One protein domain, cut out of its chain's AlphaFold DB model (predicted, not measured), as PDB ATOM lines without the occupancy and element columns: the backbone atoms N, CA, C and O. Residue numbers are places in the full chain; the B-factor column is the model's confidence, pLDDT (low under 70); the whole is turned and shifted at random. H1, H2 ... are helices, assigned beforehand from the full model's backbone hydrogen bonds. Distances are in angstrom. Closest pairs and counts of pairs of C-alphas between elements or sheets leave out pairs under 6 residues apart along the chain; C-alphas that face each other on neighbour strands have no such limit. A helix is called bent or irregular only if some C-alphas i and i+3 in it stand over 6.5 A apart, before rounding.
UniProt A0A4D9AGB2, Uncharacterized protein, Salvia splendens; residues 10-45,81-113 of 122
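What this domain is: This is residues 10 to 45 and 81 to 113 of the 122 residues of an uncharacterized protein of Salvia splendens (UniProt A0A4D9AGB2). What does the model look like? Two long helices, H1 and then H2, stand side by side and run opposite ways as a thin rod, loosely met. Residues 10 to 15 turn aside from the line of H1, and residues 81 to 84 lead into H2 at the far end of the rod. What is it made of? The printed part has 69 residues with two named helices, H1 then H2, and no named strand, and its class is all helix. How spread out is it? It is only just extended, close to loose, with a radius of gyration of the C-alphas of 16.6 A and spans of 57 by 21 by 16 A.

How they stand to each other: How do the helices stand to each other? H1, residues 16 to 45, and H2, residues 85 to 110, run opposite ways at a shallow tilt of 10 degrees, centre to centre 12.1 A. Where do they meet? They only just touch, with 3 pairs of C-alphas within 8 A, H1 with residues 27 to 34 alone and H2 with residues 94 to 101 alone. The closest C-alphas, those of Val 30 and Gly 101, are 7.7 A apart. What do the backbones show? The O i to N i+4 pairs within hydrogen-bond range are 23 of 26 in H1 and 20 of 22 in H2.

Where its parts are: Where does H1 run? It goes from C-alpha 16 at (173.128, 167.785, 195.651) to C-alpha 45, 44.6 A. It is only just irregular: C-alphas 39 and 42 are 6.7 A apart. Where does H2 run? It spans 37.4 A and ends with C-alpha 110 at (168.964, 169.797, 182.215).

The domain as a whole: Is anything missing? Residues 46 to 80 are not printed, and C-alphas 45 and 81 are 14.2 A apart across the cut. Where is confidence low? It is under 70 in residues 10 to 16, 40 to 45, 81 to 90 and 108 to 113, with a mean pLDDT of the printed part of 70.1.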
ATOM      1  N   PRO A  10     178.047 179.027 201.291       57.09
ATOM      2  CA  PRO A  10     178.000 178.681 199.868       57.09
ATOM      3  C   PRO A  10     178.564 177.287 199.550       57.09
ATOM      4  O   PRO A  10     178.007 176.612 198.691       57.09
ATOM      5  N   GLU A  11     179.590 176.812 200.268       58.88
ATOM      6  CA  GLU A  11     180.116 175.444 200.099       58.88
ATOM      7  C   GLU A  11     179.129 174.370 200.586       58.88
ATOM      8  O   GLU A  11     178.945 173.351 199.926       58.88
ATOM      9  N   SER A  12     178.444 174.602 201.710       56.66
ATOM     10  CA  SER A  12     177.442 173.669 202.256       56.66
ATOM     11  C   SER A  12     176.140 173.665 201.441       56.66
ATOM     12  O   SER A  12     175.506 172.624 201.254       56.66
ATOM     13  N   LEU A  13     175.776 174.824 200.882       59.22
ATOM     14  CA  LEU A  13     174.662 174.982 199.948       59.22
ATOM     15  C   LEU A  13     174.917 174.301 198.585       59.22
ATOM     16  O   LEU A  13     173.980 174.146 197.808       59.22
ATOM     17  N   SER A  14     176.149 173.868 198.296       60.69
ATOM     18  CA  SER A  14     176.511 173.196 197.039       60.69
ATOM     19  C   SER A  14     176.292 171.676 197.062       60.69
ATOM     20  O   SER A  14     176.660 170.986 196.113       60.69
ATOM     21  N   SER A  15     175.713 171.125 198.135       67.12
ATOM     22  CA  SER A  15     175.382 169.701 198.194       67.12
ATOM     23  C   SER A  15     174.178 169.374 197.286       67.12
ATOM     24  O   SER A  15     173.161 170.072 197.372       67.12
ATOM     25  N   PRO A  16     174.229 168.285 196.489       67.62
ATOM     26  CA  PRO A  16     173.128 167.785 195.651       67.62
ATOM     27  C   PRO A  16     171.751 167.846 196.319       67.62
ATOM     28  O   PRO A  16     170.760 168.325 195.770       67.62
ATOM     29  N   THR A  17     171.709 167.391 197.569       72.81
ATOM     30  CA  THR A  17     170.495 167.241 198.367       72.81
ATOM     31  C   THR A  17     169.900 168.588 198.766       72.81
ATOM     32  O   THR A  17     168.683 168.730 198.877       72.81
ATOM     33  N   TYR A  18     170.753 169.591 198.974       72.25
ATOM     34  CA  TYR A  18     170.330 170.935 199.338       72.25
ATOM     35  C   TYR A  18     169.714 171.669 198.140       72.25
ATOM     36  O   TYR A  18     168.658 172.289 198.273       72.25
ATOM     37  N   LEU A  19     170.312 171.521 196.954       75.00
ATOM     38  CA  LEU A  19     169.755 172.015 195.691       75.00
ATOM     39  C   LEU A  19     168.374 171.412 195.401       75.00
ATOM     40  O   LEU A  19     167.438 172.144 195.075       75.00
ATOM     41  N   LEU A  20     168.213 170.102 195.609       78.50
ATOM     42  CA  LEU A  20     166.922 169.415 195.497       78.50
ATOM     43  C   LEU A  20     165.882 169.949 196.493       78.50
ATOM     44  O   LEU A  20     164.715 170.131 196.138       78.50
ATOM     45  N   MET A  21     166.290 170.249 197.729       77.06
ATOM     46  CA  MET A  21     165.402 170.856 198.722       77.06
ATOM     47  C   MET A  21     164.973 172.270 198.330       77.06
ATOM     48  O   MET A  21     163.786 172.583 198.401       77.06
ATOM     49  N   LEU A  22     165.901 173.116 197.874       79.12
ATOM     50  CA  LEU A  22     165.573 174.461 197.394       79.12
ATOM     51  C   LEU A  22     164.651 174.428 196.179       79.12
ATOM     52  O   LEU A  22     163.746 175.250 196.080       79.12
ATOM     53  N   TYR A  23     164.845 173.464 195.284       70.00
ATOM     54  CA  TYR A  23     163.977 173.246 194.135       70.00
ATOM     55  C   TYR A  23     162.553 172.871 194.564       70.00
ATOM     56  O   TYR A  23     161.589 173.485 194.108       70.00
ATOM     57  N   ALA A  24     162.407 171.930 195.499       82.12
ATOM     58  CA  ALA A  24     161.107 171.571 196.065       82.12
ATOM     59  C   ALA A  24     160.438 172.765 196.774       82.12
ATOM     60  O   ALA A  24     159.243 173.008 196.599       82.12
ATOM     61  N   VAL A  25     161.206 173.557 197.527       84.88
ATOM     62  CA  VAL A  25     160.722 174.782 198.190       84.88
ATOM     63  C   VAL A  25     160.304 175.845 197.169       84.88
ATOM     64  O   VAL A  25     159.246 176.454 197.310       84.88
ATOM     65  N   ALA A  26     161.078 176.050 196.106       82.88
ATOM     66  CA  ALA A  26     160.747 177.000 195.050       82.88
ATOM     67  C   ALA A  26     159.449 176.600 194.334       82.88
ATOM     68  O   ALA A  26     158.552 177.423 194.162       82.88
ATOM     69  N   TRP A  27     159.306 175.323 193.980       78.88
ATOM     70  CA  TRP A  27     158.101 174.813 193.330       78.88
ATOM     71  C   TRP A  27     156.864 174.873 194.212       78.88
ATOM     72  O   TRP A  27     155.801 175.287 193.754       78.88
ATOM     73  N   THR A  28     156.990 174.508 195.484       85.19
ATOM     74  CA  THR A  28     155.884 174.631 196.443       85.19
ATOM     75  C   THR A  28     155.493 176.089 196.655       85.19
ATOM     76  O   THR A  28     154.300 176.386 196.692       85.19
ATOM     77  N   ALA A  29     156.450 177.022 196.702       82.00
ATOM     78  CA  ALA A  29     156.163 178.453 196.763       82.00
ATOM     79  C   ALA A  29     155.414 178.946 195.514       82.00
ATOM     80  O   ALA A  29     154.413 179.651 195.644       82.00
ATOM     81  N   VAL A  30     155.835 178.526 194.316       82.88
ATOM     82  CA  VAL A  30     155.154 178.851 193.048       82.88
ATOM     83  C   VAL A  30     153.726 178.305 193.033       82.88
ATOM     84  O   VAL A  30     152.788 179.042 192.727       82.88
ATOM     85  N   LEU A  31     153.538 177.038 193.412       83.88
ATOM     86  CA  LEU A  31     152.214 176.413 193.486       83.88
ATOM     87  C   LEU A  31     151.317 177.113 194.512       83.88
ATOM     88  O   LEU A  31     150.157 177.392 194.225       83.88
ATOM     89  N   THR A  32     151.857 177.457 195.681       85.38
ATOM     90  CA  THR A  32     151.112 178.158 196.738       85.38
ATOM     91  C   THR A  32     150.701 179.558 196.289       85.38
ATOM     92  O   THR A  32     149.562 179.963 196.512       85.38
ATOM     93  N   ALA A  33     151.587 180.288 195.605       79.19
ATOM     94  CA  ALA A  33     151.271 181.596 195.039       79.19
ATOM     95  C   ALA A  33     150.177 181.506 193.963       79.19
ATOM     96  O   ALA A  33     149.256 182.322 193.960       79.19
ATOM     97  N   ALA A  34     150.230 180.494 193.090       83.00
ATOM     98  CA  ALA A  34     149.199 180.256 192.083       83.00
ATOM     99  C   ALA A  34     147.837 179.922 192.718       83.00
ATOM    100  O   ALA A  34     146.818 180.482 192.315       83.00
ATOM    101  N   VAL A  35     147.818 179.065 193.747       85.38
ATOM    102  CA  VAL A  35     146.604 178.735 194.516       85.38
ATOM    103  C   VAL A  35     146.047 179.973 195.215       85.38
ATOM    104  O   VAL A  35     144.846 180.222 195.132       85.38
ATOM    105  N   ALA A  36     146.904 180.786 195.840       79.25
ATOM    106  CA  ALA A  36     146.497 182.036 196.473       79.25
ATOM    107  C   ALA A  36     145.835 182.973 195.451       79.25
ATOM    108  O   ALA A  36     144.691 183.378 195.652       79.25
ATOM    109  N   MET A  37     146.485 183.249 194.315       77.88
ATOM    110  CA  MET A  37     145.915 184.095 193.254       77.88
ATOM    111  C   MET A  37     144.574 183.559 192.737       77.88
ATOM    112  O   MET A  37     143.612 184.321 192.615       77.88
ATOM    113  N   ALA A  38     144.476 182.249 192.494       80.75
ATOM    114  CA  ALA A  38     143.229 181.616 192.073       80.75
ATOM    115  C   ALA A  38     142.121 181.776 193.130       80.75
ATOM    116  O   ALA A  38     140.983 182.080 192.780       80.75
ATOM    117  N   SER A  39     142.451 181.650 194.419       78.88
ATOM    118  CA  SER A  39     141.492 181.814 195.522       78.88
ATOM    119  C   SER A  39     141.076 183.264 195.788       78.88
ATOM    120  O   SER A  39     139.969 183.488 196.262       78.88
ATOM    121  N   PHE A  40     141.908 184.251 195.441       64.50
ATOM    122  CA  PHE A  40     141.576 185.676 195.575       64.50
ATOM    123  C   PHE A  40     140.807 186.245 194.370       64.50
ATOM    124  O   PHE A  40     140.234 187.331 194.465       64.50
ATOM    125  N   THR A  41     140.744 185.519 193.250       65.38
ATOM    126  CA  THR A  41     140.011 185.943 192.040       65.38
ATOM    127  C   THR A  41     138.499 186.155 192.292       65.38
ATOM    128  O   THR A  41     137.966 187.176 191.851       65.38
ATOM    129  N   PRO A  42     137.788 185.287 193.046       57.44
ATOM    130  CA  PRO A  42     136.369 185.475 193.366       57.44
ATOM    131  C   PRO A  42     136.101 186.623 194.353       57.44
ATOM    132  O   PRO A  42     135.052 187.260 194.273       57.44
ATOM    133  N   GLU A  43     137.034 186.921 195.266       55.78
ATOM    134  CA  GLU A  43     136.835 187.965 196.284       55.78
ATOM    135  C   GLU A  43     136.940 189.378 195.700       55.78
ATOM    136  O   GLU A  43     136.149 190.252 196.051       55.78
ATOM    137  N   TRP A  44     137.845 189.605 194.742       53.97
ATOM    138  CA  TRP A  44     137.956 190.901 194.056       53.97
ATOM    139  C   TRP A  44     136.739 191.222 193.183       53.97
ATOM    140  O   TRP A  44     136.330 192.385 193.090       53.97
ATOM    141  N   ALA A  45     136.123 190.193 192.595       54.53
ATOM    142  CA  ALA A  45     134.854 190.321 191.887       54.53
ATOM    143  C   ALA A  45     133.706 190.682 192.850       54.53
ATOM    144  O   ALA A  45     132.886 191.544 192.532       54.53
ATOM    145  N   PHE A  81     130.464 198.318 181.575       45.94
ATOM    146  CA  PHE A  81     130.904 197.600 180.375       45.94
ATOM    147  C   PHE A  81     132.322 197.979 179.923       45.94
ATOM    148  O   PHE A  81     132.766 197.560 178.852       45.94
ATOM    149  N   ARG A  82     133.075 198.757 180.712       44.66
ATOM    150  CA  ARG A  82     134.512 198.885 180.491       44.66
ATOM    151  C   ARG A  82     135.173 197.624 181.037       44.66
ATOM    152  O   ARG A  82     135.623 197.597 182.174       44.66
ATOM    153  N   ARG A  83     135.120 196.581 180.200       48.06
ATOM    154  CA  ARG A  83     135.949 195.369 180.177       48.06
ATOM    155  C   ARG A  83     137.012 195.415 181.272       48.06
ATOM    156  O   ARG A  83     137.999 196.125 181.113       48.06
ATOM    157  N   SER A  84     136.737 194.725 182.378       52.00
ATOM    158  CA  SER A  84     137.634 194.606 183.524       52.00
ATOM    159  C   SER A  84     139.043 194.302 183.011       52.00
ATOM    160  O   SER A  84     139.295 193.217 182.491       52.00
ATOM    161  N   GLU A  85     139.954 195.277 183.093       53.56
ATOM    162  CA  GLU A  85     141.369 195.104 182.714       53.56
ATOM    163  C   GLU A  85     142.000 193.926 183.477       53.56
ATOM    164  O   GLU A  85     142.955 193.309 183.017       53.56
ATOM    165  N   ILE A  86     141.397 193.563 184.611       52.53
ATOM    166  CA  ILE A  86     141.796 192.477 185.495       52.53
ATOM    167  C   ILE A  86     141.517 191.111 184.840       52.53
ATOM    168  O   ILE A  86     142.404 190.263 184.827       52.53
ATOM    169  N   ASP A  87     140.366 190.921 184.181       56.31
ATOM    170  CA  ASP A  87     140.067 189.697 183.406       56.31
ATOM    171  C   ASP A  87     140.962 189.545 182.165       56.31
ATOM    172  O   ASP A  87     141.127 188.445 181.640       56.31
ATOM    173  N   MET A  88     141.566 190.640 181.686       56.94
ATOM    174  CA  MET A  88     142.524 190.612 180.577       56.94
ATOM    175  C   MET A  88     143.970 190.404 181.048       56.94
ATOM    176  O   MET A  88     144.782 189.922 180.263       56.94
ATOM    177  N   LEU A  89     144.292 190.727 182.305       59.56
ATOM    178  CA  LEU A  89     145.637 190.610 182.883       59.56
ATOM    179  C   LEU A  89     145.877 189.263 183.582       59.56
ATOM    180  O   LEU A  89     147.002 188.759 183.576       59.56
ATOM    181  N   VAL A  90     144.826 188.645 184.127       67.75
ATOM    182  CA  VAL A  90     144.899 187.330 184.784       67.75
ATOM    183  C   VAL A  90     145.362 186.215 183.826       67.75
ATOM    184  O   VAL A  90     146.305 185.504 184.187       67.75
ATOM    185  N   PRO A  91     144.812 186.059 182.599       72.88
ATOM    186  CA  PRO A  91     145.261 185.008 181.681       72.88
ATOM    187  C   PRO A  91     146.738 185.143 181.250       72.88
ATOM    188  O   PRO A  91     147.454 184.141 181.293       72.88
ATOM    189  N   PRO A  92     147.249 186.344 180.896       75.88
ATOM    190  CA  PRO A  92     148.672 186.553 180.628       75.88
ATOM    191  C   PRO A  92     149.575 186.286 181.830       75.88
ATOM    192  O   PRO A  92     150.644 185.708 181.659       75.88
ATOM    193  N   LEU A  93     149.167 186.690 183.038       76.56
ATOM    194  CA  LEU A  93     149.970 186.496 184.243       76.56
ATOM    195  C   LEU A  93     150.101 185.010 184.584       76.56
ATOM    196  O   LEU A  93     151.203 184.532 184.844       76.56
ATOM    197  N   PHE A  94     148.995 184.265 184.516       73.62
ATOM    198  CA  PHE A  94     149.008 182.820 184.725       73.62
ATOM    199  C   PHE A  94     149.892 182.121 183.688       73.62
ATOM    200  O   PHE A  94     150.757 181.322 184.045       73.62
ATOM    201  N   ALA A  95     149.747 182.486 182.411       82.94
ATOM    202  CA  ALA A  95     150.598 181.967 181.348       82.94
ATOM    203  C   ALA A  95     152.083 182.279 181.603       82.94
ATOM    204  O   ALA A  95     152.918 181.383 181.505       82.94
ATOM    205  N   ALA A  96     152.419 183.511 181.992       78.75
ATOM    206  CA  ALA A  96     153.793 183.918 182.271       78.75
ATOM    207  C   ALA A  96     154.407 183.137 183.442       78.75
ATOM    208  O   ALA A  96     155.538 182.669 183.329       78.75
ATOM    209  N   VAL A  97     153.662 182.946 184.537       78.19
ATOM    210  CA  VAL A  97     154.122 182.180 185.708       78.19
ATOM    211  C   VAL A  97     154.366 180.714 185.345       78.19
ATOM    212  O   VAL A  97     155.418 180.171 185.677       78.19
ATOM    213  N   ILE A  98     153.440 180.083 184.619       79.88
ATOM    214  CA  ILE A  98     153.568 178.678 184.200       79.88
ATOM    215  C   ILE A  98     154.729 178.492 183.210       79.88
ATOM    216  O   ILE A  98     155.528 177.563 183.353       79.88
ATOM    217  N   VAL A  99     154.869 179.383 182.223       86.25
ATOM    218  CA  VAL A  99     155.953 179.330 181.226       86.25
ATOM    219  C   VAL A  99     157.315 179.575 181.877       86.25
ATOM    220  O   VAL A  99     158.256 178.824 181.630       86.25
ATOM    221  N   ALA A 100     157.434 180.580 182.746       78.00
ATOM    222  CA  ALA A 100     158.684 180.857 183.447       78.00
ATOM    223  C   ALA A 100     159.061 179.719 184.410       78.00
ATOM    224  O   ALA A 100     160.214 179.286 184.421       78.00
ATOM    225  N   GLY A 101     158.091 179.195 185.168       80.06
ATOM    226  CA  GLY A 101     158.298 178.072 186.084       80.06
ATOM    227  C   GLY A 101     158.756 176.803 185.362       80.06
ATOM    228  O   GLY A 101     159.749 176.195 185.752       80.06
ATOM    229  N   SER A 102     158.098 176.446 184.256       80.19
ATOM    230  CA  SER A 102     158.488 175.285 183.441       80.19
ATOM    231  C   SER A 102     159.863 175.454 182.783       80.19
ATOM    232  O   SER A 102     160.673 174.531 182.837       80.19
ATOM    233  N   ALA A 103     160.183 176.629 182.235       81.25
ATOM    234  CA  ALA A 103     161.501 176.896 181.658       81.25
ATOM    235  C   ALA A 103     162.623 176.808 182.705       81.25
ATOM    236  O   ALA A 103     163.687 176.253 182.430       81.25
ATOM    237  N   PHE A 104     162.389 177.332 183.910       75.62
ATOM    238  CA  PHE A 104     163.350 177.245 185.008       75.62
ATOM    239  C   PHE A 104     163.558 175.799 185.465       75.62
ATOM    240  O   PHE A 104     164.684 175.383 185.717       75.62
ATOM    241  N   ALA A 105     162.489 175.011 185.501       76.44
ATOM    242  CA  ALA A 105     162.551 173.605 185.857       76.44
ATOM    243  C   ALA A 105     163.294 172.741 184.848       76.44
ATOM    244  O   ALA A 105     164.141 171.945 185.235       76.44
ATOM    245  N   VAL A 106     163.027 172.938 183.555       77.69
ATOM    246  CA  VAL A 106     163.770 172.266 182.484       77.69
ATOM    247  C   VAL A 106     165.244 172.654 182.541       77.69
ATOM    248  O   VAL A 106     166.099 171.797 182.365       77.69
ATOM    249  N   ARG A 107     165.565 173.918 182.850       73.81
ATOM    250  CA  ARG A 107     166.956 174.336 183.072       73.81
ATOM    251  C   ARG A 107     167.576 173.670 184.293       73.81
ATOM    252  O   ARG A 107     168.707 173.234 184.193       73.81
ATOM    253  N   ALA A 108     166.868 173.571 185.413       67.06
ATOM    254  CA  ALA A 108     167.385 172.927 186.620       67.06
ATOM    255  C   ALA A 108     167.625 171.420 186.419       67.06
ATOM    256  O   ALA A 108     168.648 170.907 186.852       67.06
ATOM    257  N   LEU A 109     166.710 170.732 185.730       67.88
ATOM    258  CA  LEU A 109     166.837 169.310 185.403       67.88
ATOM    259  C   LEU A 109     167.889 169.058 184.311       67.88
ATOM    260  O   LEU A 109     168.641 168.101 184.404       67.88
ATOM    261  N   GLY A 110     167.985 169.925 183.300       63.47
ATOM    262  CA  GLY A 110     168.964 169.797 182.215       63.47
ATOM    263  C   GLY A 110     170.384 170.233 182.587       63.47
ATOM    264  O   GLY A 110     171.335 169.768 181.973       63.47
ATOM    265  N   LEU A 111     170.548 171.104 183.591       51.75
ATOM    266  CA  LEU A 111     171.861 171.449 184.154       51.75
ATOM    267  C   LEU A 111     172.437 170.300 185.002       51.75
ATOM    268  O   LEU A 111     173.632 170.286 185.256       51.75
ATOM    269  N   TRP A 112     171.599 169.357 185.443       54.75
ATOM    270  CA  TRP A 112     172.020 168.218 186.262       54.75
ATOM    271  C   TRP A 112     172.690 167.102 185.443       54.75
ATOM    272  O   TRP A 112     173.529 166.384 185.966       54.75
ATOM    273  N   GLU A 113     172.376 166.978 184.151       53.47
ATOM    274  CA  GLU A 113     172.856 165.872 183.302       53.47
ATOM    275  C   GLU A 113     174.278 166.092 182.728       53.47
ATOM    276  O   GLU A 113     174.752 165.297 181.922       53.47
TER     277      GLU A 113